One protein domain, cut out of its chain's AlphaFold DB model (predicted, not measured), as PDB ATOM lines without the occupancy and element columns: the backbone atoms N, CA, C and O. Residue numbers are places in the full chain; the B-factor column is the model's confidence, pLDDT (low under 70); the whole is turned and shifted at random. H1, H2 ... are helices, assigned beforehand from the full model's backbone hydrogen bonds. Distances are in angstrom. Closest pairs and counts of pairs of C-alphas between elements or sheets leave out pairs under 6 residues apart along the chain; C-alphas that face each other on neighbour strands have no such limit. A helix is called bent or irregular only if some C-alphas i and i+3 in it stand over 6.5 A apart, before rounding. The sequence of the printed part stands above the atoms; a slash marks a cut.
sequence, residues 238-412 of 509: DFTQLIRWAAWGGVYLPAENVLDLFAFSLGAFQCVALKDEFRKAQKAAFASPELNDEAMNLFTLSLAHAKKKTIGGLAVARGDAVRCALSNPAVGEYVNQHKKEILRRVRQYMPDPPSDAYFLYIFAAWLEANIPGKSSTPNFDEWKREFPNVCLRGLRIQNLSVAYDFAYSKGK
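What this domain is: This is residues 238 to 412 of the 509 residues of the protein "MYND-type domain-containing protein" of Chromera velia CCMP2878 (UniProt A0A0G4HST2). The longest helix, H2, pairs with H1 as a helical hairpin at one end of a rounded body, H5 crosses H2 in the middle with H4 folded back beside it as a second hairpin, and a third hairpin, H7 and H8, lies beyond, with H9 packed on H8 at the other end. H3, H6 and H10 fill in around these: H6 packs on H4, H10 packs on H8, and H3 meets H1 and H5 at their ends. The printed part has 175 residues with ten named helices, H1 to H10 in chain order, and no named strand, so the class is all helix. It is compact, with a radius of gyration of the C-alphas of 15.2 A, and spans 43 by 35 by 31 A.

Where its parts are: H2, residues 255 to 272, is 27.2 A long from C-alpha 255 at (-44.080, 27.370, -10.979) to C-alpha 272 at (-43.349, 3.024, -23.071). H1 is residues 240 to 252, 20.5 A, and begins with C-alpha 240 at (-41.587, 15.187, -29.490). H5 is residues 312 to 325, 20.4 A; H4 is residues 289 to 303, 21.2 A; H3 is residues 275 to 284. H6 is residues 329 to 337, H7 residues 339 to 349, H8 residues 358 to 369 and H9 residues 378 to 386. H10, residues 397 to 409, is 19.3 A long and ends with C-alpha 409 at (-24.188, 3.360, -22.023). Three helices are irregular: H4, with C-alphas 290 and 293 7.9 A apart, H10, with C-alphas 398 and 401 7.0 A apart, and H2, only just, with C-alphas 256 and 259 6.7 A apart.

How they stand to each other: H2 touches H1 in a hairpin, at a shallow tilt of 24 degrees, closest at the C-alphas of Gly 250 and Val 258, 4.1 A. With residues 259 to 263 alone H2 touches H5, about perpendicular at 80 degrees, closest at the C-alphas of Ala 263 and Ala 317, 4.7 A. H5 and H4 form a hairpin at 21 degrees, with the C-alphas of Ser 302 and Arg 318 closest, 4.8 A. H3 touches H1 only at their ends, with the C-alphas of Thr 240 and Ala 281 closest, 4.4 A. H6 touches H4 at a steep tilt of 46 degrees, closest at Met 296 and Val 331, whose C-alphas are 5.9 A apart. H8 touches H5 with residues 358 to 360 alone, at a steep tilt of 63 degrees; the closest C-alphas, of Gly 319 and Leu 360, are 4.8 A apart. H7 and H8 form a hairpin at 34 degrees, only just short of steep, with the C-alphas of Lys 339 and Leu 367 closest, 5.9 A. H9 touches H8, with the C-alphas of Ala 365 and Phe 380 closest, 4.3 A. H10 touches H8 with residues 400 to 404 alone, closest at the C-alphas of Phe 359 and Tyr 404, 7.0 A. The helix packing is mostly crossed: leaving out the pairs that touch only at their ends or at the corner, 3 of the 10 pairs of helices that touch stand at a shallow tilt. Among the pairs that are apart are H1 and H9. Every O i to N i+4 pair is within hydrogen-bond range in H3, H5, H6, H8 and H9; the counts are 6 of 9 in H1, 11 of 14 in H2, 9 of 11 in H4, 5 of 7 in H7 and 7 of 9 in H10.

The domain as a whole: The two C-alphas farthest apart, those of Val 272 and Gly 373, are 44.9 A apart. The printed part has no cut, and none of its links between helices is long; the link from H9 to H10 has 10 residues. The mean pLDDT of the printed part is 90.0, and residues 309 to 310, 354, 375 and 411 to 412 of the model are under 70.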
ATOM      1  N   ASP A 238     -43.537   8.988 -31.980       94.19
ATOM      2  CA  ASP A 238     -42.805  10.238 -31.794       94.19
ATOM      3  C   ASP A 238     -43.357  11.015 -30.589       94.19
ATOM      4  O   ASP A 238     -44.441  11.600 -30.632       94.19
ATOM      5  N   PHE A 239     -42.586  11.044 -29.502       96.12
ATOM      6  CA  PHE A 239     -42.942  11.753 -28.271       96.12
ATOM      7  C   PHE A 239     -42.608  13.254 -28.300       96.12
ATOM      8  O   PHE A 239     -42.872  13.942 -27.316       96.12
ATOM      9  N   THR A 240     -42.060  13.792 -29.397       96.31
ATOM     10  CA  THR A 240     -41.587  15.187 -29.490       96.31
ATOM     11  C   THR A 240     -42.657  16.182 -29.044       96.31
ATOM     12  O   THR A 240     -42.393  17.056 -28.218       96.31
ATOM     13  N   GLN A 241     -43.889  16.030 -29.542       93.94
ATOM     14  CA  GLN A 241     -44.994  16.922 -29.184       93.94
ATOM     15  C   GLN A 241     -45.440  16.731 -27.732       93.94
ATOM     16  O   GLN A 241     -45.627  17.711 -27.023       93.94
ATOM     17  N   LEU A 242     -45.551  15.491 -27.248       95.31
ATOM     18  CA  LEU A 242     -45.923  15.213 -25.856       95.31
ATOM     19  C   LEU A 242     -44.932  15.801 -24.849       95.31
ATOM     20  O   LEU A 242     -45.344  16.340 -23.825       95.31
ATOM     21  N   ILE A 243     -43.636  15.761 -25.159       96.75
ATOM     22  CA  ILE A 243     -42.590  16.386 -24.342       96.75
ATOM     23  C   ILE A 243     -42.788  17.906 -24.284       96.75
ATOM     24  O   ILE A 243     -42.718  18.494 -23.203       96.75
ATOM     25  N   ARG A 244     -43.090  18.548 -25.422       95.25
ATOM     26  CA  ARG A 244     -43.423  19.984 -25.459       95.25
ATOM     27  C   ARG A 244     -44.652  20.285 -24.609       95.25
ATOM     28  O   ARG A 244     -44.636  21.232 -23.829       95.25
ATOM     29  N   TRP A 245     -45.687  19.456 -24.715       93.75
ATOM     30  CA  TRP A 245     -46.916  19.617 -23.945       93.75
ATOM     31  C   TRP A 245     -46.704  19.445 -22.447       93.75
ATOM     32  O   TRP A 245     -47.272  20.212 -21.680       93.75
ATOM     33  N   ALA A 246     -45.844  18.521 -22.024       94.50
ATOM     34  CA  ALA A 246     -45.481  18.367 -20.620       94.50
ATOM     35  C   ALA A 246     -44.792  19.620 -20.064       94.50
ATOM     36  O   ALA A 246     -45.097  20.043 -18.952       94.50
ATOM     37  N   ALA A 247     -43.907  20.246 -20.845       93.44
ATOM     38  CA  ALA A 247     -43.248  21.485 -20.434       93.44
ATOM     39  C   ALA A 247     -44.237  22.659 -20.392       93.44
ATOM     40  O   ALA A 247     -44.235  23.460 -19.460       93.44
ATOM     41  N   TRP A 248     -45.100  22.750 -21.404       89.94
ATOM     42  CA  TRP A 248     -46.054  23.842 -21.546       89.94
ATOM     43  C   TRP A 248     -47.232  23.743 -20.569       89.94
ATOM     44  O   TRP A 248     -47.706  24.763 -20.072       89.94
ATOM     45  N   GLY A 249     -47.682  22.532 -20.236       84.06
ATOM     46  CA  GLY A 249     -48.804  22.311 -19.327       84.06
ATOM     47  C   GLY A 249     -48.576  22.886 -17.928       84.06
ATOM     48  O   GLY A 249     -49.521  23.251 -17.231       84.06
ATOM     49  N   GLY A 250     -47.313  23.080 -17.552       77.06
ATOM     50  CA  GLY A 250     -46.956  23.787 -16.335       77.06
ATOM     51  C   GLY A 250     -47.323  25.269 -16.297       77.06
ATOM     52  O   GLY A 250     -47.451  25.815 -15.212       77.06
ATOM     53  N   VAL A 251     -47.562  25.938 -17.428       81.38
ATOM     54  CA  VAL A 251     -47.903  27.377 -17.442       81.38
ATOM     55  C   VAL A 251     -49.192  27.683 -16.658       81.38
ATOM     56  O   VAL A 251     -49.386  28.804 -16.197       81.38
ATOM     57  N   TYR A 252     -50.059  26.687 -16.462       85.75
ATOM     58  CA  TYR A 252     -51.309  26.810 -15.700       85.75
ATOM     59  C   TYR A 252     -51.191  26.283 -14.269       85.75
ATOM     60  O   TYR A 252     -52.171  26.296 -13.523       85.75
ATOM     61  N   LEU A 253     -50.015  25.786 -13.898       86.56
ATOM     62  CA  LEU A 253     -49.696  25.331 -12.559       86.56
ATOM     63  C   LEU A 253     -48.813  26.373 -11.859       86.56
ATOM     64  O   LEU A 253     -48.135  27.165 -12.517       86.56
ATOM     65  N   PRO A 254     -48.777  26.373 -10.518       87.19
ATOM     66  CA  PRO A 254     -47.728  27.068  -9.785       87.19
ATOM     67  C   PRO A 254     -46.345  26.642 -10.298       87.19
ATOM     68  O   PRO A 254     -46.139  25.466 -10.608       87.19
ATOM     69  N   ALA A 255     -45.403  27.585 -10.384       83.88
ATOM     70  CA  ALA A 255     -44.080  27.370 -10.979       83.88
ATOM     71  C   ALA A 255     -43.336  26.165 -10.369       83.88
ATOM     72  O   ALA A 255     -42.626  25.443 -11.068       83.88
ATOM     73  N   GLU A 256     -43.536  25.926  -9.075       81.94
ATOM     74  CA  GLU A 256     -42.996  24.791  -8.332       81.94
ATOM     75  C   GLU A 256     -43.478  23.424  -8.840       81.94
ATOM     76  O   GLU A 256     -42.697  22.480  -8.824       81.94
ATOM     77  N   ASN A 257     -44.706  23.326  -9.355       88.06
ATOM     78  CA  ASN A 257     -45.320  22.057  -9.764       88.06
ATOM     79  C   ASN A 257     -45.059  21.720 -11.238       88.06
ATOM     80  O   ASN A 257     -45.333  20.608 -11.687       88.06
ATOM     81  N   VAL A 258     -44.552  22.679 -12.018       90.75
ATOM     82  CA  VAL A 258     -44.311  22.492 -13.454       90.75
ATOM     83  C   VAL A 258     -43.268  21.420 -13.707       90.75
ATOM     84  O   VAL A 258     -43.474  20.542 -14.541       90.75
ATOM     85  N   LEU A 259     -42.146  21.492 -12.991       92.12
ATOM     86  CA  LEU A 259     -41.055  20.541 -13.168       92.12
ATOM     87  C   LEU A 259     -41.452  19.144 -12.687       92.12
ATOM     88  O   LEU A 259     -41.036  18.169 -13.304       92.12
ATOM     89  N   ASP A 260     -42.299  19.052 -11.661       89.50
ATOM     90  CA  ASP A 260     -42.818  17.774 -11.175       89.50
ATOM     91  C   ASP A 260     -43.716  17.111 -12.226       89.50
ATOM     92  O   ASP A 260     -43.490  15.956 -12.586       89.50
ATOM     93  N   LEU A 261     -44.676  17.852 -12.801       90.50
ATOM     94  CA  LEU A 261     -45.511  17.337 -13.893       90.50
ATOM     95  C   LEU A 261     -44.667  16.972 -15.123       90.50
ATOM     96  O   LEU A 261     -44.902  15.935 -15.750       90.50
ATOM     97  N   PHE A 262     -43.687  17.810 -15.469       94.56
ATOM     98  CA  PHE A 262     -42.799  17.578 -16.603       94.56
ATOM     99  C   PHE A 262     -41.988  16.291 -16.429       94.56
ATOM    100  O   PHE A 262     -41.982  15.447 -17.323       94.56
ATOM    101  N   ALA A 263     -41.357  16.106 -15.271       92.56
ATOM    102  CA  ALA A 263     -40.554  14.925 -14.977       92.56
ATOM    103  C   ALA A 263     -41.395  13.657 -14.873       92.56
ATOM    104  O   ALA A 263     -41.027  12.633 -15.443       92.56
ATOM    105  N   PHE A 264     -42.550  13.738 -14.210       92.06
ATOM    106  CA  PHE A 264     -43.497  12.629 -14.146       92.06
ATOM    107  C   PHE A 264     -43.931  12.193 -15.553       92.06
ATOM    108  O   PHE A 264     -43.919  11.004 -15.872       92.06
ATOM    109  N   SER A 265     -44.210  13.162 -16.432       95.06
ATOM    110  CA  SER A 265     -44.542  12.911 -17.839       95.06
ATOM    111  C   SER A 265     -43.394  12.278 -18.611       95.06
ATOM    112  O   SER A 265     -43.597  11.268 -19.281       95.06
ATOM    113  N   LEU A 266     -42.176  12.809 -18.489       95.38
ATOM    114  CA  LEU A 266     -41.008  12.229 -19.149       95.38
ATOM    115  C   LEU A 266     -40.734  10.796 -18.701       95.38
ATOM    116  O   LEU A 266     -40.490   9.949 -19.558       95.38
ATOM    117  N   GLY A 267     -40.822  10.517 -17.398       93.38
ATOM    118  CA  GLY A 267     -40.679   9.166 -16.865       93.38
ATOM    119  C   GLY A 267     -41.712   8.216 -17.468       93.38
ATOM    120  O   GLY A 267     -41.353   7.174 -18.011       93.38
ATOM    121  N   ALA A 268     -42.987   8.613 -17.474       94.12
ATOM    122  CA  ALA A 268     -44.061   7.810 -18.052       94.12
ATOM    123  C   ALA A 268     -43.871   7.555 -19.559       94.12
ATOM    124  O   ALA A 268     -44.059   6.432 -20.026       94.12
ATOM    125  N   PHE A 269     -43.456   8.567 -20.327       96.19
ATOM    126  CA  PHE A 269     -43.184   8.422 -21.762       96.19
ATOM    127  C   PHE A 269     -41.988   7.506 -22.018       96.19
ATOM    128  O   PHE A 269     -42.059   6.611 -22.862       96.19
ATOM    129  N   GLN A 270     -40.902   7.685 -21.262       94.19
ATOM    130  CA  GLN A 270     -39.704   6.858 -21.355       94.19
ATOM    131  C   GLN A 270     -40.017   5.381 -21.097       94.19
ATOM    132  O   GLN A 270     -39.444   4.509 -21.753       94.19
ATOM    133  N   CYS A 271     -40.944   5.100 -20.183       90.88
ATOM    134  CA  CYS A 271     -41.336   3.744 -19.832       90.88
ATOM    135  C   CYS A 271     -42.079   2.984 -20.937       90.88
ATOM    136  O   CYS A 271     -42.107   1.757 -20.880       90.88
ATOM    137  N   VAL A 272     -42.648   3.664 -21.938       92.94
ATOM    138  CA  VAL A 272     -43.349   3.024 -23.071       92.94
ATOM    139  C   VAL A 272     -42.669   3.248 -24.423       92.94
ATOM    140  O   VAL A 272     -42.973   2.569 -25.409       92.94
ATOM    141  N   ALA A 273     -41.729   4.186 -24.497       94.31
ATOM    142  CA  ALA A 273     -40.976   4.483 -25.703       94.31
ATOM    143  C   ALA A 273     -39.826   3.488 -25.938       94.31
ATOM    144  O   ALA A 273     -39.307   2.842 -25.023       94.31
ATOM    145  N   LEU A 274     -39.365   3.402 -27.190       93.62
ATOM    146  CA  LEU A 274     -38.043   2.843 -27.471       93.62
ATOM    147  C   LEU A 274     -36.983   3.844 -27.015       93.62
ATOM    148  O   LEU A 274     -37.061   5.021 -27.359       93.62
ATOM    149  N   LYS A 275     -35.970   3.375 -26.280       91.94
ATOM    150  CA  LYS A 275     -34.954   4.227 -25.642       91.94
ATOM    151  C   LYS A 275     -34.319   5.240 -26.600       91.94
ATOM    152  O   LYS A 275     -34.215   6.417 -26.266       91.94
ATOM    153  N   ASP A 276     -33.912   4.801 -27.788       91.81
ATOM    154  CA  ASP A 276     -33.234   5.680 -28.746       91.81
ATOM    155  C   ASP A 276     -34.197   6.634 -29.459       91.81
ATOM    156  O   ASP A 276     -33.845   7.787 -29.697       91.81
ATOM    157  N   GLU A 277     -35.433   6.209 -29.723       94.81
ATOM    158  CA  GLU A 277     -36.469   7.081 -30.292       94.81
ATOM    159  C   GLU A 277     -36.921   8.142 -29.289       94.81
ATOM    160  O   GLU A 277     -37.081   9.306 -29.643       94.81
ATOM    161  N   PHE A 278     -37.019   7.784 -28.007       95.56
ATOM    162  CA  PHE A 278     -37.299   8.741 -26.944       95.56
ATOM    163  C   PHE A 278     -36.204   9.802 -26.827       95.56
ATOM    164  O   PHE A 278     -36.496  10.991 -26.744       95.56
ATOM    165  N   ARG A 279     -34.928   9.398 -26.888       93.62
ATOM    166  CA  ARG A 279     -33.789  10.332 -26.893       93.62
ATOM    167  C   ARG A 279     -33.814  11.262 -28.104       93.62
ATOM    168  O   ARG A 279     -33.532  12.453 -27.962       93.62
ATOM    169  N   LYS A 280     -34.155  10.740 -29.289       95.06
ATOM    170  CA  LYS A 280     -34.356  11.560 -30.495       95.06
ATOM    171  C   LYS A 280     -35.479  12.574 -30.279       95.06
ATOM    172  O   LYS A 280     -35.263  13.754 -30.543       95.06
ATOM    173  N   ALA A 281     -36.615  12.141 -29.733       96.50
ATOM    174  CA  ALA A 281     -37.750  13.005 -29.424       96.50
ATOM    175  C   ALA A 281     -37.395  14.096 -28.396       96.50
ATOM    176  O   ALA A 281     -37.680  15.268 -28.626       96.50
ATOM    177  N   GLN A 282     -36.689  13.755 -27.311       95.88
ATOM    178  CA  GLN A 282     -36.182  14.726 -26.330       95.88
ATOM    179  C   GLN A 282     -35.276  15.779 -26.980       95.88
ATOM    180  O   GLN A 282     -35.403  16.968 -26.692       95.88
ATOM    181  N   LYS A 283     -34.382  15.359 -27.885       95.12
ATOM    182  CA  LYS A 283     -33.498  16.273 -28.619       95.12
ATOM    183  C   LYS A 283     -34.277  17.169 -29.588       95.12
ATOM    184  O   LYS A 283     -33.981  18.352 -29.703       95.12
ATOM    185  N   ALA A 284     -35.273  16.624 -30.282       96.94
ATOM    186  CA  ALA A 284     -36.075  17.352 -31.264       96.94
ATOM    187  C   ALA A 284     -37.128  18.282 -30.630       96.94
ATOM    188  O   ALA A 284     -37.551  19.259 -31.256       96.94
ATOM    189  N   ALA A 285     -37.539  18.017 -29.384       97.12
ATOM    190  CA  ALA A 285     -38.618  18.732 -28.705       97.12
ATOM    191  C   ALA A 285     -38.411  20.248 -28.660       97.12
ATOM    192  O   ALA A 285     -39.379  20.976 -28.799       97.12
ATOM    193  N   PHE A 286     -37.183  20.750 -28.559       97.62
ATOM    194  CA  PHE A 286     -36.947  22.198 -28.481       97.62
ATOM    195  C   PHE A 286     -35.874  22.697 -29.452       97.62
ATOM    196  O   PHE A 286     -35.487  23.855 -29.390       97.62
ATOM    197  N   ALA A 287     -35.391  21.855 -30.370       96.88
ATOM    198  CA  ALA A 287     -34.273  22.203 -31.253       96.88
ATOM    199  C   ALA A 287     -34.584  23.313 -32.277       96.88
ATOM    200  O   ALA A 287     -33.661  23.982 -32.739       96.88
ATOM    201  N   SER A 288     -35.856  23.488 -32.644       97.50
ATOM    202  CA  SER A 288     -36.283  24.435 -33.682       97.50
ATOM    203  C   SER A 288     -36.127  25.895 -33.228       97.50
ATOM    204  O   SER A 288     -36.519  26.194 -32.097       97.50
ATOM    205  N   PRO A 289     -35.630  26.818 -34.077       97.56
ATOM    206  CA  PRO A 289     -35.545  28.247 -33.752       97.56
ATOM    207  C   PRO A 289     -36.890  28.895 -33.394       97.56
ATOM    208  O   PRO A 289     -36.948  29.820 -32.590       97.56
ATOM    209  N   GLU A 290     -37.987  28.388 -33.949       97.38
ATOM    210  CA  GLU A 290     -39.353  28.853 -33.678       97.38
ATOM    211  C   GLU A 290     -39.780  28.586 -32.227       97.38
ATOM    212  O   GLU A 290     -40.743  29.176 -31.753       97.38
ATOM    213  N   LEU A 291     -39.053  27.714 -31.521       96.94
ATOM    214  CA  LEU A 291     -39.312  27.322 -30.136       96.94
ATOM    215  C   LEU A 291     -38.306  27.952 -29.161       96.94
ATOM    216  O   LEU A 291     -38.171  27.477 -28.032       96.94
ATOM    217  N   ASN A 292     -37.564  28.985 -29.580       97.62
ATOM    218  CA  ASN A 292     -36.555  29.644 -28.740       97.62
ATOM    219  C   ASN A 292     -37.136  30.117 -27.401       97.62
ATOM    220  O   ASN A 292     -36.539  29.857 -26.355       97.62
ATOM    221  N   ASP A 293     -38.308  30.754 -27.424       96.62
ATOM    222  CA  ASP A 293     -38.952  31.285 -26.218       96.62
ATOM    223  C   ASP A 293     -39.370  30.162 -25.262       96.62
ATOM    224  O   ASP A 293     -39.134  30.239 -24.055       96.62
ATOM    225  N   GLU A 294     -39.931  29.071 -25.787       95.56
ATOM    226  CA  GLU A 294     -40.341  27.922 -24.974       95.56
ATOM    227  C   GLU A 294     -39.139  27.160 -24.409       95.56
ATOM    228  O   GLU A 294     -39.144  26.787 -23.234       95.56
ATOM    229  N   ALA A 295     -38.087  26.976 -25.212       97.19
ATOM    230  CA  ALA A 295     -36.837  26.365 -24.777       97.19
ATOM    231  C   ALA A 295     -36.175  27.193 -23.666       97.19
ATOM    232  O   ALA A 295     -35.736  26.642 -22.652       97.19
ATOM    233  N   MET A 296     -36.136  28.520 -23.828       97.88
ATOM    234  CA  MET A 296     -35.568  29.434 -22.842       97.88
ATOM    235  C   MET A 296     -36.397  29.479 -21.558       97.88
ATOM    236  O   MET A 296     -35.828  29.508 -20.463       97.88
ATOM    237  N   ASN A 297     -37.726  29.438 -21.668       95.56
ATOM    238  CA  ASN A 297     -38.614  29.372 -20.513       95.56
ATOM    239  C   ASN A 297     -38.389  28.076 -19.716       95.56
ATOM    240  O   ASN A 297     -38.155  28.136 -18.509       95.56
ATOM    241  N   LEU A 298     -38.355  26.915 -20.387       96.25
ATOM    242  CA  LEU A 298     -38.070  25.627 -19.743       96.25
ATOM    243  C   LEU A 298     -36.688  25.625 -19.069       96.25
ATOM    244  O   LEU A 298     -36.556  25.198 -17.919       96.25
ATOM    245  N   PHE A 299     -35.665  26.152 -19.750       97.19
ATOM    246  CA  PHE A 299     -34.320  26.277 -19.189       97.19
ATOM    247  C   PHE A 299     -34.297  27.185 -17.954       97.19
ATOM    248  O   PHE A 299     -33.774  26.803 -16.908       97.19
ATOM    249  N   THR A 300     -34.903  28.366 -18.032       95.50
ATOM    250  CA  THR A 300     -34.943  29.321 -16.918       95.50
ATOM    251  C   THR A 300     -35.681  28.738 -15.719       95.50
ATOM    252  O   THR A 300     -35.196  28.835 -14.590       95.50
ATOM    253  N   LEU A 301     -36.805  28.062 -15.960       94.00
ATOM    254  CA  LEU A 301     -37.581  27.380 -14.933       94.00
ATOM    255  C   LEU A 301     -36.773  26.272 -14.246       94.00
ATOM    256  O   LEU A 301     -36.770  26.186 -13.018       94.00
ATOM    257  N   SER A 302     -35.992  25.500 -15.010       94.19
ATOM    258  CA  SER A 302     -35.084  24.477 -14.466       94.19
ATOM    259  C   SER A 302     -33.993  25.045 -13.542       94.19
ATOM    260  O   SER A 302     -33.422  24.314 -12.730       94.19
ATOM    261  N   LEU A 303     -33.724  26.354 -13.615       94.12
ATOM    262  CA  LEU A 303     -32.757  27.071 -12.777       94.12
ATOM    263  C   LEU A 303     -33.410  27.971 -11.717       94.12
ATOM    264  O   LEU A 303     -32.698  28.532 -10.876       94.12
ATOM    265  N   ALA A 304     -34.738  28.122 -11.736       91.69
ATOM    266  CA  ALA A 304     -35.469  28.994 -10.826       91.69
ATOM    267  C   ALA A 304     -35.356  28.510  -9.372       91.69
ATOM    268  O   ALA A 304     -35.265  27.305  -9.109       91.69
ATOM    269  N   HIS A 305     -35.356  29.450  -8.425       76.38
ATOM    270  CA  HIS A 305     -35.226  29.153  -6.999       76.38
ATOM    271  C   HIS A 305     -36.390  28.310  -6.475       76.38
ATOM    272  O   HIS A 305     -37.543  28.729  -6.521       76.38
ATOM    273  N   ALA A 306     -36.069  27.143  -5.912       71.75
ATOM    274  CA  ALA A 306     -36.989  26.407  -5.055       71.75
ATOM    275  C   ALA A 306     -36.873  26.943  -3.622       71.75
ATOM    276  O   ALA A 306     -35.777  27.027  -3.073       71.75
ATOM    277  N   LYS A 307     -38.006  27.284  -2.998       72.81
ATOM    278  CA  LYS A 307     -38.050  27.732  -1.592       72.81
ATOM    279  C   LYS A 307     -37.699  26.620  -0.590       72.81
ATOM    280  O   LYS A 307     -37.484  26.907   0.581       72.81
ATOM    281  N   LYS A 308     -37.671  25.358  -1.030       71.69
ATOM    282  CA  LYS A 308     -37.417  24.173  -0.201       71.69
ATOM    283  C   LYS A 308     -36.148  23.461  -0.671       71.69
ATOM    284  O   LYS A 308     -35.832  23.493  -1.860       71.69
ATOM    285  N   LYS A 309     -35.452  22.803   0.267       67.19
ATOM    286  CA  LYS A 309     -34.325  21.910  -0.036       67.19
ATOM    287  C   LYS A 309     -34.773  20.916  -1.110       67.19
ATOM    288  O   LYS A 309     -35.817  20.283  -0.965       67.19
ATOM    289  N   THR A 310     -34.025  20.845  -2.206       62.16
ATOM    290  CA  THR A 310     -34.359  20.011  -3.362       62.16
ATOM    291  C   THR A 310     -34.379  18.543  -2.936       62.16
ATOM    292  O   THR A 310     -33.363  18.005  -2.504       62.16
ATOM    293  N   ILE A 311     -35.547  17.905  -3.028       73.75
ATOM    294  CA  ILE A 311     -35.682  16.449  -2.902       73.75
ATOM    295  C   ILE A 311     -35.109  15.829  -4.185       73.75
ATOM    296  O   ILE A 311     -35.228  16.431  -5.254       73.75
ATOM    297  N   GLY A 312     -34.490  14.646  -4.101       78.88
ATOM    298  CA  GLY A 312     -33.788  14.008  -5.227       78.88
ATOM    299  C   GLY A 312     -34.577  13.977  -6.545       78.88
ATOM    300  O   GLY A 312     -33.993  14.238  -7.595       78.88
ATOM    301  N   GLY A 313     -35.901  13.778  -6.494       83.88
ATOM    302  CA  GLY A 313     -36.770  13.795  -7.679       83.88
ATOM    303  C   GLY A 313     -36.782  15.132  -8.434       83.88
ATOM    304  O   GLY A 313     -36.695  15.147  -9.659       83.88
ATOM    305  N   LEU A 314     -36.780  16.268  -7.728       87.06
ATOM    306  CA  LEU A 314     -36.765  17.591  -8.365       87.06
ATOM    307  C   LEU A 314     -35.419  17.880  -9.056       87.06
ATOM    308  O   LEU A 314     -35.371  18.601 -10.051       87.06
ATOM    309  N   ALA A 315     -34.313  17.317  -8.561       90.31
ATOM    310  CA  ALA A 315     -33.022  17.432  -9.240       90.31
ATOM    311  C   ALA A 315     -33.013  16.651 -10.568       90.31
ATOM    312  O   ALA A 315     -32.513  17.165 -11.568       90.31
ATOM    313  N   VAL A 316     -33.621  15.458 -10.609       90.38
ATOM    314  CA  VAL A 316     -33.799  14.687 -11.855       90.38
ATOM    315  C   VAL A 316     -34.627  15.493 -12.856       90.38
ATOM    316  O   VAL A 316     -34.175  15.729 -13.975       90.38
ATOM    317  N   ALA A 317     -35.764  16.034 -12.405       91.81
ATOM    318  CA  ALA A 317     -36.648  16.876 -13.208       91.81
ATOM    319  C   ALA A 317     -35.923  18.058 -13.864       91.81
ATOM    320  O   ALA A 317     -36.080  18.338 -15.055       91.81
ATOM    321  N   ARG A 318     -35.091  18.755 -13.082       93.50
ATOM    322  CA  ARG A 318     -34.261  19.862 -13.571       93.50
ATOM    323  C   ARG A 318     -33.235  19.387 -14.593       93.50
ATOM    324  O   ARG A 318     -33.052  20.057 -15.604       93.50
ATOM    325  N   GLY A 319     -32.589  18.247 -14.353       94.50
ATOM    326  CA  GLY A 319     -31.653  17.639 -15.300       94.50
ATOM    327  C   GLY A 319     -32.298  17.371 -16.652       94.50
ATOM    328  O   GLY A 319     -31.764  17.792 -17.677       94.50
ATOM    329  N   ASP A 320     -33.476  16.759 -16.654       94.69
ATOM    330  CA  ASP A 320     -34.207  16.473 -17.886       94.69
ATOM    331  C   ASP A 320     -34.697  17.744 -18.595       94.69
ATOM    332  O   ASP A 320     -34.599  17.848 -19.820       94.69
ATOM    333  N   ALA A 321     -35.152  18.751 -17.845       96.12
ATOM    334  CA  ALA A 321     -35.544  20.043 -18.409       96.12
ATOM    335  C   ALA A 321     -34.359  20.751 -19.085       96.12
ATOM    336  O   ALA A 321     -34.478  21.194 -20.232       96.12
ATOM    337  N   VAL A 322     -33.193  20.791 -18.424       96.94
ATOM    338  CA  VAL A 322     -31.950  21.309 -19.017       96.94
ATOM    339  C   VAL A 322     -31.597  20.508 -20.269       96.94
ATOM    340  O   VAL A 322     -31.338  21.095 -21.316       96.94
ATOM    341  N   ARG A 323     -31.621  19.173 -20.198       96.00
ATOM    342  CA  ARG A 323     -31.282  18.289 -21.322       96.00
ATOM    343  C   ARG A 323     -32.129  18.572 -22.561       96.00
ATOM    344  O   ARG A 323     -31.576  18.684 -23.656       96.00
ATOM    345  N   CYS A 324     -33.443  18.698 -22.392       97.00
ATOM    346  CA  CYS A 324     -34.372  19.017 -23.472       97.00
ATOM    347  C   CYS A 324     -34.090  20.409 -24.059       97.00
ATOM    348  O   CYS A 324     -33.954  20.549 -25.276       97.00
ATOM    349  N   ALA A 325     -33.923  21.426 -23.206       97.75
ATOM    350  CA  ALA A 325     -33.721  22.806 -23.644       97.75
ATOM    351  C   ALA A 325     -32.365  23.052 -24.336       97.75
ATOM    352  O   ALA A 325     -32.295  23.828 -25.284       97.75
ATOM    353  N   LEU A 326     -31.289  22.365 -23.923       97.38
ATOM    354  CA  LEU A 326     -29.938  22.530 -24.490       97.38
ATOM    355  C   LEU A 326     -29.820  22.151 -25.973       97.38
ATOM    356  O   LEU A 326     -28.832  22.503 -26.621       97.38
ATOM    357  N   SER A 327     -30.803  21.430 -26.513       95.25
ATOM    358  CA  SER A 327     -30.848  21.115 -27.943       95.25
ATOM    359  C   SER A 327     -31.164  22.348 -28.798       95.25
ATOM    360  O   SER A 327     -30.883  22.343 -29.995       95.25
ATOM    361  N   ASN A 328     -31.703  23.409 -28.186       98.12
ATOM    362  CA  ASN A 328     -31.968  24.687 -28.825       98.12
ATOM    363  C   ASN A 328     -30.683  25.551 -28.903       98.12
ATOM    364  O   ASN A 328     -30.020  25.767 -27.879       98.12
ATOM    365  N   PRO A 329     -30.322  26.099 -30.081       97.50
ATOM    366  CA  PRO A 329     -29.133  26.939 -30.230       97.50
ATOM    367  C   PRO A 329     -29.121  28.197 -29.352       97.50
ATOM    368  O   PRO A 329     -28.071  28.509 -28.789       97.50
ATOM    369  N   ALA A 330     -30.262  28.876 -29.183       98.31
ATOM    370  CA  ALA A 330     -30.362  30.105 -28.394       98.31
ATOM    371  C   ALA A 330     -30.098  29.845 -26.902       98.31
ATOM    372  O   ALA A 330     -29.387  30.607 -26.246       98.31
ATOM    373  N   VAL A 331     -30.583  28.714 -26.374       98.31
ATOM    374  CA  VAL A 331     -30.253  28.268 -25.008       98.31
ATOM    375  C   VAL A 331     -28.755  27.987 -24.888       98.31
ATOM    376  O   VAL A 331     -28.117  28.414 -23.927       98.31
ATOM    377  N   GLY A 332     -28.159  27.318 -25.877       97.75
ATOM    378  CA  GLY A 332     -26.720  27.059 -25.894       97.75
ATOM    379  C   GLY A 332     -25.866  28.334 -25.918       97.75
ATOM    380  O   GLY A 332     -24.843  28.407 -25.233       97.75
ATOM    381  N   GLU A 333     -26.277  29.352 -26.672       98.19
ATOM    382  CA  GLU A 333     -25.626  30.664 -26.685       98.19
ATOM    383  C   GLU A 333     -25.745  31.366 -25.326       98.19
ATOM    384  O   GLU A 333     -24.727  31.761 -24.747       98.19
ATOM    385  N   TYR A 334     -26.954  31.415 -24.758       98.25
ATOM    386  CA  TYR A 334     -27.200  31.972 -23.428       98.25
ATOM    387  C   TYR A 334     -26.331  31.300 -22.357       98.25
ATOM    388  O   TYR A 334     -25.689  31.981 -21.553       98.25
ATOM    389  N   VAL A 335     -26.247  29.964 -22.378       98.00
ATOM    390  CA  VAL A 335     -25.399  29.193 -21.463       98.00
ATOM    391  C   VAL A 335     -23.934  29.590 -21.600       98.00
ATOM    392  O   VAL A 335     -23.246  29.756 -20.593       98.00
ATOM    393  N   ASN A 336     -23.446  29.768 -22.829       97.25
ATOM    394  CA  ASN A 336     -22.059  30.145 -23.063       97.25
ATOM    395  C   ASN A 336     -21.717  31.539 -22.531       97.25
ATOM    396  O   ASN A 336     -20.625  31.721 -21.990       97.25
ATOM    397  N   GLN A 337     -22.647  32.485 -22.648       97.88
ATOM    398  CA  GLN A 337     -22.491  33.850 -22.145       97.88
ATOM    399  C   GLN A 337     -22.574  33.915 -20.607       97.88
ATOM    400  O   GLN A 337     -21.864  34.700 -19.980       97.88
ATOM    401  N   HIS A 338     -23.363  33.036 -19.975       97.69
ATOM    402  CA  HIS A 338     -23.694  33.118 -18.544       97.69
ATOM    403  C   HIS A 338     -23.148  31.961 -17.684       97.69
ATOM    404  O   HIS A 338     -23.641  31.722 -16.579       97.69
ATOM    405  N   LYS A 339     -22.096  31.253 -18.130       96.81
ATOM    406  CA  LYS A 339     -21.575  30.030 -17.468       96.81
ATOM    407  C   LYS A 339     -21.359  30.165 -15.956       96.81
ATOM    408  O   LYS A 339     -21.725  29.268 -15.201       96.81
ATOM    409  N   LYS A 340     -20.749  31.270 -15.502       96.31
ATOM    410  CA  LYS A 340     -20.426  31.490 -14.077       96.31
ATOM    411  C   LYS A 340     -21.684  31.597 -13.212       96.31
ATOM    412  O   LYS A 340     -21.737  30.985 -12.147       96.31
ATOM    413  N   GLU A 341     -22.675  32.351 -13.679       96.44
ATOM    414  CA  GLU A 341     -23.942  32.551 -12.971       96.44
ATOM    415  C   GLU A 341     -24.788  31.273 -12.977       96.44
ATOM    416  O   GLU A 341     -25.303  30.866 -11.938       96.44
ATOM    417  N   ILE A 342     -24.855  30.577 -14.115       96.81
ATOM    418  CA  ILE A 342     -25.573  29.302 -14.218       96.81
ATOM    419  C   ILE A 342     -24.949  28.254 -13.295       96.81
ATOM    420  O   ILE A 342     -25.674  27.611 -12.542       96.81
ATOM    421  N   LEU A 343     -23.617  28.119 -13.272       95.38
ATOM    422  CA  LEU A 343     -22.937  27.177 -12.375       95.38
ATOM    423  C   LEU A 343     -23.252  27.460 -10.901       95.38
ATOM    424  O   LEU A 343     -23.473  26.526 -10.131       95.38
ATOM    425  N   ARG A 344     -23.290  28.740 -10.505       94.12
ATOM    426  CA  ARG A 344     -23.668  29.140  -9.144       94.12
ATOM    427  C   ARG A 344     -25.075  28.650  -8.799       94.12
ATOM    428  O   ARG A 344     -25.256  28.121  -7.710       94.12
ATOM    429  N   ARG A 345     -26.038  28.790  -9.717       94.12
ATOM    430  CA  ARG A 345     -27.420  28.315  -9.526       94.12
ATOM    431  C   ARG A 345     -27.509  26.795  -9.498       94.12
ATOM    432  O   ARG A 345     -28.097  26.255  -8.576       94.12
ATOM    433  N   VAL A 346     -26.893  26.097 -10.454       93.31
ATOM    434  CA  VAL A 346     -26.929  24.624 -10.523       93.31
ATOM    435  C   VAL A 346     -26.411  24.008  -9.221       93.31
ATOM    436  O   VAL A 346     -27.077  23.150  -8.653       93.31
ATOM    437  N   ARG A 347     -25.297  24.518  -8.677       91.19
ATOM    438  CA  ARG A 347     -24.726  24.046  -7.403       91.19
ATOM    439  C   ARG A 347     -25.661  24.188  -6.198       91.19
ATOM    440  O   ARG A 347     -25.494  23.451  -5.239       91.19
ATOM    441  N   GLN A 348     -26.629  25.104  -6.228       89.50
ATOM    442  CA  GLN A 348     -27.601  25.257  -5.137       89.50
ATOM    443  C   GLN A 348     -28.641  24.128  -5.104       89.50
ATOM    444  O   GLN A 348     -29.294  23.951  -4.080       89.50
ATOM    445  N   TYR A 349     -28.801  23.384  -6.203       83.88
ATOM    446  CA  TYR A 349     -29.812  22.327  -6.344       83.88
ATOM    447  C   TYR A 349     -29.213  20.937  -6.527       83.88
ATOM    448  O   TYR A 349     -29.958  19.960  -6.593       83.88
ATOM    449  N   MET A 350     -27.889  20.841  -6.660       84.88
ATOM    450  CA  MET A 350     -27.224  19.551  -6.737       84.88
ATOM    451  C   MET A 350     -27.385  18.840  -5.391       84.88
ATOM    452  O   MET A 350     -27.050  19.427  -4.359       84.88
ATOM    453  N   PRO A 351     -27.927  17.614  -5.379       80.31
ATOM    454  CA  PRO A 351     -27.975  16.829  -4.162       80.31
ATOM    455  C   PRO A 351     -26.554  16.502  -3.675       80.31
ATOM    456  O   PRO A 351     -25.570  16.598  -4.404       80.31
ATOM    457  N   ASP A 352     -26.429  16.152  -2.407       80.25
ATOM    458  CA  ASP A 352     -25.203  15.580  -1.859       80.25
ATOM    459  C   ASP A 352     -25.643  14.368  -1.034       80.25
ATOM    460  O   ASP A 352     -26.366  14.565  -0.046       80.25
ATOM    461  N   PRO A 353     -25.350  13.122  -1.464       76.56
ATOM    462  CA  PRO A 353     -24.479  12.690  -2.578       76.56
ATOM    463  C   PRO A 353     -25.124  12.779  -3.986       76.56
ATOM    464  O   PRO A 353     -26.313  13.100  -4.090       76.56
ATOM    465  N   PRO A 354     -24.381  12.457  -5.076       69.31
ATOM    466  CA  PRO A 354     -24.932  12.310  -6.423       69.31
ATOM    467  C   PRO A 354     -26.130  11.364  -6.477       69.31
ATOM    468  O   PRO A 354     -25.986  10.150  -6.359       69.31
ATOM    469  N   SER A 355     -27.325  11.941  -6.624       72.25
ATOM    470  CA  SER A 355     -28.562  11.195  -6.862       72.25
ATOM    471  C   SER A 355     -28.682  10.792  -8.337       72.25
ATOM    472  O   SER A 355     -27.811  11.094  -9.154       72.25
ATOM    473  N   ASP A 356     -29.824  10.208  -8.711       80.19
ATOM    474  CA  ASP A 356     -30.212   9.908 -10.098       80.19
ATOM    475  C   ASP A 356     -30.174  11.120 -11.059       80.19
ATOM    476  O   ASP A 356     -30.308  10.967 -12.273       80.19
ATOM    477  N   ALA A 357     -29.937  12.337 -10.559       86.25
ATOM    478  CA  ALA A 357     -29.813  13.572 -11.330       86.25
ATOM    479  C   ALA A 357     -28.478  13.710 -12.099       86.25
ATOM    480  O   ALA A 357     -27.949  14.817 -12.236       86.25
ATOM    481  N   TYR A 358     -27.924  12.616 -12.634       89.62
ATOM    482  CA  TYR A 358     -26.602  12.576 -13.279       89.62
ATOM    483  C   TYR A 358     -26.422  13.604 -14.406       89.62
ATOM    484  O   TYR A 358     -25.316  14.106 -14.623       89.62
ATOM    485  N   PHE A 359     -27.503  13.967 -15.107       93.44
ATOM    486  CA  PHE A 359     -27.426  14.989 -16.146       93.44
ATOM    487  C   PHE A 359     -27.080  16.387 -15.593       93.44
ATOM    488  O   PHE A 359     -26.344  17.143 -16.227       93.44
ATOM    489  N   LEU A 360     -27.541  16.739 -14.387       93.19
ATOM    490  CA  LEU A 360     -27.125  17.991 -13.747       93.19
ATOM    491  C   LEU A 360     -25.645  17.965 -13.352       93.19
ATOM    492  O   LEU A 360     -24.975  18.988 -13.490       93.19
ATOM    493  N   TYR A 361     -25.118  16.813 -12.917       92.62
ATOM    494  CA  TYR A 361     -23.696  16.667 -12.578       92.62
ATOM    495  C   TYR A 361     -22.800  16.877 -13.792       92.62
ATOM    496  O   TYR A 361     -21.883  17.695 -13.731       92.62
ATOM    497  N   ILE A 362     -23.082  16.204 -14.916       93.94
ATOM    498  CA  ILE A 362     -22.291  16.403 -16.140       93.94
ATOM    499  C   ILE A 362     -22.412  17.846 -16.649       93.94
ATOM    500  O   ILE A 362     -21.432  18.415 -17.128       93.94
ATOM    501  N   PHE A 363     -23.581  18.479 -16.499       96.19
ATOM    502  CA  PHE A 363     -23.762  19.883 -16.856       96.19
ATOM    503  C   PHE A 363     -22.930  20.820 -15.976       96.19
ATOM    504  O   PHE A 363     -22.230  21.690 -16.499       96.19
ATOM    505  N   ALA A 364     -22.916  20.608 -14.657       95.25
ATOM    506  CA  ALA A 364     -22.056  21.347 -13.738       95.25
ATOM    507  C   ALA A 364     -20.564  21.132 -14.045       95.25
ATOM    508  O   ALA A 364     -19.816  22.105 -14.147       95.25
ATOM    509  N   ALA A 365     -20.142  19.885 -14.271       94.25
ATOM    510  CA  ALA A 365     -18.772  19.540 -14.646       94.25
ATOM    511  C   ALA A 365     -18.362  20.191 -15.979       94.25
ATOM    512  O   ALA A 365     -17.239  20.680 -16.123       94.25
ATOM    513  N   TRP A 366     -19.276  20.261 -16.951       96.25
ATOM    514  CA  TRP A 366     -19.034  20.942 -18.221       96.25
ATOM    515  C   TRP A 366     -18.872  22.452 -18.035       96.25
ATOM    516  O   TRP A 366     -17.949  23.043 -18.603       96.25
ATOM    517  N   LEU A 367     -19.727  23.081 -17.222       96.50
ATOM    518  CA  LEU A 367     -19.625  24.507 -16.904       96.50
ATOM    519  C   LEU A 367     -18.279  24.815 -16.238       96.50
ATOM    520  O   LEU A 367     -17.596  25.756 -16.635       96.50
ATOM    521  N   GLU A 368     -17.874  23.993 -15.271       94.69
ATOM    522  CA  GLU A 368     -16.588  24.086 -14.577       94.69
ATOM    523  C   GLU A 368     -15.397  23.975 -15.540       94.69
ATOM    524  O   GLU A 368     -14.522  24.842 -15.537       94.69
ATOM    525  N   ALA A 369     -15.406  22.975 -16.426       93.50
ATOM    526  CA  ALA A 369     -14.341  22.733 -17.400       93.50
ATOM    527  C   ALA A 369     -14.138  23.874 -18.413       93.50
ATOM    528  O   ALA A 369     -13.060  23.982 -19.010       93.50
ATOM    529  N   ASN A 370     -15.176  24.692 -18.632       95.00
ATOM    530  CA  ASN A 370     -15.240  25.715 -19.676       95.00
ATOM    531  C   ASN A 370     -15.337  27.157 -19.129       95.00
ATOM    532  O   ASN A 370     -15.652  28.073 -19.899       95.00
ATOM    533  N   ILE A 371     -15.060  27.373 -17.835       95.75
ATOM    534  CA  ILE A 371     -14.838  28.697 -17.228       95.75
ATOM    535  C   ILE A 371     -13.318  28.957 -17.140       95.75
ATOM    536  O   ILE A 371     -12.615  28.198 -16.473       95.75
ATOM    537  N   PRO A 372     -12.786  30.030 -17.761       92.81
ATOM    538  CA  PRO A 372     -11.358  30.350 -17.699       92.81
ATOM    539  C   PRO A 372     -10.858  30.604 -16.268       92.81
ATOM    540  O   PRO A 372     -11.551  31.235 -15.468       92.81
ATOM    541  N   GLY A 373      -9.631  30.162 -15.972       87.62
ATOM    542  CA  GLY A 373      -8.895  30.536 -14.756       87.62
ATOM    543  C   GLY A 373      -9.304  29.827 -13.459       87.62
ATOM    544  O   GLY A 373      -8.798  30.193 -12.403       87.62
ATOM    545  N   LYS A 374     -10.193  28.824 -13.499       77.75
ATOM    546  CA  LYS A 374     -10.476  27.974 -12.331       77.75
ATOM    547  C   LYS A 374      -9.599  26.722 -12.348       77.75
ATOM    548  O   LYS A 374      -9.603  25.974 -13.326       77.75
ATOM    549  N   SER A 375      -8.862  26.505 -11.259       64.94
ATOM    550  CA  SER A 375      -8.311  25.196 -10.911       64.94
ATOM    551  C   SER A 375      -9.452  24.202 -10.667       64.94
ATOM    552  O   SER A 375     -10.587  24.609 -10.412       64.94
ATOM    553  N   SER A 376      -9.140  22.912 -10.815       72.88
ATOM    554  CA  SER A 376     -10.023  21.765 -10.574       72.88
ATOM    555  C   SER A 376     -11.092  22.004  -9.511       72.88
ATOM    556  O   SER A 376     -10.806  22.471  -8.408       72.88
ATOM    557  N   THR A 377     -12.329  21.666  -9.850       83.81
ATOM    558  CA  THR A 377     -13.482  21.724  -8.955       83.81
ATOM    559  C   THR A 377     -14.029  20.318  -8.713       83.81
ATOM    560  O   THR A 377     -13.894  19.463  -9.591       83.81
ATOM    561  N   PRO A 378     -14.688  20.078  -7.562       83.31
ATOM    562  CA  PRO A 378     -15.058  18.730  -7.131       83.31
ATOM    563  C   PRO A 378     -15.854  17.930  -8.173       83.31
ATOM    564  O   PRO A 378     -15.512  16.780  -8.433       83.31
ATOM    565  N   ASN A 379     -16.849  18.546  -8.829       82.81
ATOM    566  CA  ASN A 379     -17.696  17.844  -9.801       82.81
ATOM    567  C   ASN A 379     -16.923  17.465 -11.072       82.81
ATOM    568  O   ASN A 379     -17.100  16.373 -11.604       82.81
ATOM    569  N   PHE A 380     -16.066  18.357 -11.578       84.50
ATOM    570  CA  PHE A 380     -15.226  18.068 -12.738       84.50
ATOM    571  C   PHE A 380     -14.224  16.938 -12.469       84.50
ATOM    572  O   PHE A 380     -14.054  16.063 -13.319       84.50
ATOM    573  N   ASP A 381     -13.588  16.926 -11.296       86.75
ATOM    574  CA  ASP A 381     -12.644  15.868 -10.920       86.75
ATOM    575  C   ASP A 381     -13.340  14.524 -10.722       86.75
ATOM    576  O   ASP A 381     -12.850  13.495 -11.191       86.75
ATOM    577  N   GLU A 382     -14.507  14.532 -10.077       87.06
ATOM    578  CA  GLU A 382     -15.348  13.352  -9.929       87.06
ATOM    579  C   GLU A 382     -15.795  12.807 -11.286       87.06
ATOM    580  O   GLU A 382     -15.582  11.626 -11.565       87.06
ATOM    581  N   TRP A 383     -16.303  13.666 -12.176       85.31
ATOM    582  CA  TRP A 383     -16.671  13.267 -13.533       85.31
ATOM    583  C   TRP A 383     -15.483  12.670 -14.290       85.31
ATOM    584  O   TRP A 383     -15.604  11.622 -14.916       85.31
ATOM    585  N   LYS A 384     -14.314  13.315 -14.234       87.31
ATOM    586  CA  LYS A 384     -13.103  12.840 -14.913       87.31
ATOM    587  C   LYS A 384     -12.621  11.498 -14.353       87.31
ATOM    588  O   LYS A 384     -12.084  10.688 -15.105       87.31
ATOM    589  N   ARG A 385     -12.804  11.259 -13.052       88.25
ATOM    590  CA  ARG A 385     -12.500   9.980 -12.399       88.25
ATOM    591  C   ARG A 385     -13.456   8.877 -12.856       88.25
ATOM    592  O   ARG A 385     -12.991   7.776 -13.140       88.25
ATOM    593  N   GLU A 386     -14.755   9.164 -12.941       85.12
ATOM    594  CA  GLU A 386     -15.764   8.188 -13.372       85.12
ATOM    595  C   GLU A 386     -15.717   7.915 -14.887       85.12
ATOM    596  O   GLU A 386     -15.791   6.762 -15.314       85.12
ATOM    597  N   PHE A 387     -15.520   8.955 -15.702       84.50
ATOM    598  CA  PHE A 387     -15.582   8.908 -17.165       84.50
ATOM    599  C   PHE A 387     -14.343   9.554 -17.817       84.50
ATOM    600  O   PHE A 387     -14.462  10.539 -18.553       84.50
ATOM    601  N   PRO A 388     -13.134   8.990 -17.626       86.44
ATOM    602  CA  PRO A 388     -11.880   9.596 -18.095       86.44
ATOM    603  C   PRO A 388     -11.789   9.744 -19.619       86.44
ATOM    604  O   PRO A 388     -11.003  10.548 -20.116       86.44
ATOM    605  N   ASN A 389     -12.608   8.997 -20.363       82.25
ATOM    606  CA  ASN A 389     -12.651   9.028 -21.824       82.25
ATOM    607  C   ASN A 389     -13.527  10.165 -22.383       82.25
ATOM    608  O   ASN A 389     -13.579  10.351 -23.597       82.25
ATOM    609  N   VAL A 390     -14.234  10.916 -21.531       84.19
ATOM    610  CA  VAL A 390     -15.122  12.007 -21.952       84.19
ATOM    611  C   VAL A 390     -14.471  13.353 -21.644       84.19
ATOM    612  O   VAL A 390     -14.489  13.835 -20.513       84.19
ATOM    613  N   CYS A 391     -13.909  13.993 -22.670       89.62
ATOM    614  CA  CYS A 391     -13.355  15.339 -22.544       89.62
ATOM    615  C   CYS A 391     -14.474  16.392 -22.590       89.62
ATOM    616  O   CYS A 391     -15.073  16.626 -23.638       89.62
ATOM    617  N   LEU A 392     -14.748  17.051 -21.458       89.06
ATOM    618  CA  LEU A 392     -15.758  18.120 -21.388       89.06
ATOM    619  C   LEU A 392     -15.226  19.492 -21.838       89.06
ATOM    620  O   LEU A 392     -16.008  20.365 -22.218       89.06
ATOM    621  N   ARG A 393     -13.906  19.711 -21.802       92.06
ATOM    622  CA  ARG A 393     -13.295  20.982 -22.217       92.06
ATOM    623  C   ARG A 393     -13.386  21.128 -23.736       92.06
ATOM    624  O   ARG A 393     -12.928  20.258 -24.467       92.06
ATOM    625  N   GLY A 394     -13.964  22.231 -24.205       88.19
ATOM    626  CA  GLY A 394     -14.163  22.489 -25.636       88.19
ATOM    627  C   GLY A 394     -15.318  21.703 -26.269       88.19
ATOM    628  O   GLY A 394     -15.632  21.927 -27.438       88.19
ATOM    629  N   LEU A 395     -15.994  20.825 -25.517       90.44
ATOM    630  CA  LEU A 395     -17.210  20.166 -25.979       90.44
ATOM    631  C   LEU A 395     -18.298  21.225 -26.205       90.44
ATOM    632  O   LEU A 395     -18.610  21.997 -25.298       90.44
ATOM    633  N   ARG A 396     -18.900  21.262 -27.398       92.06
ATOM    634  CA  ARG A 396     -20.069  22.119 -27.653       92.06
ATOM    635  C   ARG A 396     -21.213  21.706 -26.731       92.06
ATOM    636  O   ARG A 396     -21.501  20.516 -26.621       92.06
ATOM    637  N   ILE A 397     -21.889  22.673 -26.115       95.38
ATOM    638  CA  ILE A 397     -22.935  22.385 -25.124       95.38
ATOM    639  C   ILE A 397     -24.082  21.536 -25.695       95.38
ATOM    640  O   ILE A 397     -24.588  20.649 -25.016       95.38
ATOM    641  N   GLN A 398     -24.421  21.713 -26.973       90.00
ATOM    642  CA  GLN A 398     -25.460  20.936 -27.661       90.00
ATOM    643  C   GLN A 398     -25.110  19.440 -27.786       90.00
ATOM    644  O   GLN A 398     -25.993  18.608 -27.983       90.00
ATOM    645  N   ASN A 399     -23.827  19.081 -27.657       89.31
ATOM    646  CA  ASN A 399     -23.347  17.698 -27.695       89.31
ATOM    647  C   ASN A 399     -23.246  17.065 -26.298       89.31
ATOM    648  O   ASN A 399     -22.869  15.898 -26.184       89.31
ATOM    649  N   LEU A 400     -23.580  17.802 -25.234       93.81
ATOM    650  CA  LEU A 400     -23.472  17.310 -23.863       93.81
ATOM    651  C   LEU A 400     -24.395  16.110 -23.597       93.81
ATOM    652  O   LEU A 400     -23.989  15.169 -22.923       93.81
ATOM    653  N   SER A 401     -25.600  16.097 -24.174       90.06
ATOM    654  CA  SER A 401     -26.535  14.963 -24.081       90.06
ATOM    655  C   SER A 401     -25.992  13.690 -24.722       90.06
ATOM    656  O   SER A 401     -26.125  12.611 -24.151       90.06
ATOM    657  N   VAL A 402     -25.300  13.819 -25.854       87.50
ATOM    658  CA  VAL A 402     -24.640  12.693 -26.527       87.50
ATOM    659  C   VAL A 402     -23.480  12.166 -25.685       87.50
ATOM    660  O   VAL A 402     -23.346  10.958 -25.515       87.50
ATOM    661  N   ALA A 403     -22.665  13.062 -25.117       87.25
ATOM    662  CA  ALA A 403     -21.574  12.681 -24.222       87.25
ATOM    663  C   ALA A 403     -22.089  11.963 -22.964       87.25
ATOM    664  O   ALA A 403     -21.512  10.957 -22.554       87.25
ATOM    665  N   TYR A 404     -23.202  12.435 -22.398       90.81
ATOM    666  CA  TYR A 404     -23.893  11.789 -21.287       90.81
ATOM    667  C   TYR A 404     -24.393  10.384 -21.649       90.81
ATOM    668  O   TYR A 404     -24.086   9.422 -20.950       90.81
ATOM    669  N   ASP A 405     -25.117  10.241 -22.764       87.38
ATOM    670  CA  ASP A 405     -25.624   8.938 -23.207       87.38
ATOM    671  C   ASP A 405     -24.486   7.949 -23.505       87.38
ATOM    672  O   ASP A 405     -24.601   6.761 -23.191       87.38
ATOM    673  N   PHE A 406     -23.375   8.428 -24.074       85.12
ATOM    674  CA  PHE A 406     -22.172   7.630 -24.300       85.12
ATOM    675  C   PHE A 406     -21.541   7.172 -22.979       85.12
ATOM    676  O   PHE A 406     -21.298   5.979 -22.808       85.12
ATOM    677  N   ALA A 407     -21.332   8.093 -22.034       85.94
ATOM    678  CA  ALA A 407     -20.782   7.797 -20.714       85.94
ATOM    679  C   ALA A 407     -21.620   6.740 -19.976       85.94
ATOM    680  O   ALA A 407     -21.085   5.752 -19.482       85.94
ATOM    681  N   TYR A 408     -22.942   6.912 -19.976       83.75
ATOM    682  CA  TYR A 408     -23.859   6.036 -19.252       83.75
ATOM    683  C   TYR A 408     -24.058   4.676 -19.940       83.75
ATOM    684  O   TYR A 408     -24.200   3.655 -19.275       83.75
ATOM    685  N   SER A 409     -24.047   4.626 -21.277       80.06
ATOM    686  CA  SER A 409     -24.188   3.360 -22.023       80.06
ATOM    687  C   SER A 409     -22.966   2.449 -21.924       80.06
ATOM    688  O   SER A 409     -23.110   1.237 -22.045       80.06
ATOM    689  N   LYS A 410     -21.774   3.009 -21.691       75.38
ATOM    690  CA  LYS A 410     -20.544   2.235 -21.485       75.38
ATOM    691  C   LYS A 410     -20.394   1.680 -20.064       75.38
ATOM    692  O   LYS A 410     -19.402   1.002 -19.809       75.38
ATOM    693  N   GLY A 411     -21.388   1.919 -19.203       63.19
ATOM    694  CA  GLY A 411     -21.381   1.548 -17.794       63.19
ATOM    695  C   GLY A 411     -20.392   2.394 -16.992       63.19
ATOM    696  O   GLY A 411     -19.330   2.785 -17.484       63.19
ATOM    697  N   LYS A 412     -20.704   2.649 -15.713       57.22
ATOM    698  CA  LYS A 412     -19.627   2.832 -14.728       57.22
ATOM    699  C   LYS A 412     -18.744   1.604 -14.882       57.22
ATOM    700  O   LYS A 412     -19.313   0.521 -14.910       57.22
TER     701      LYS A 412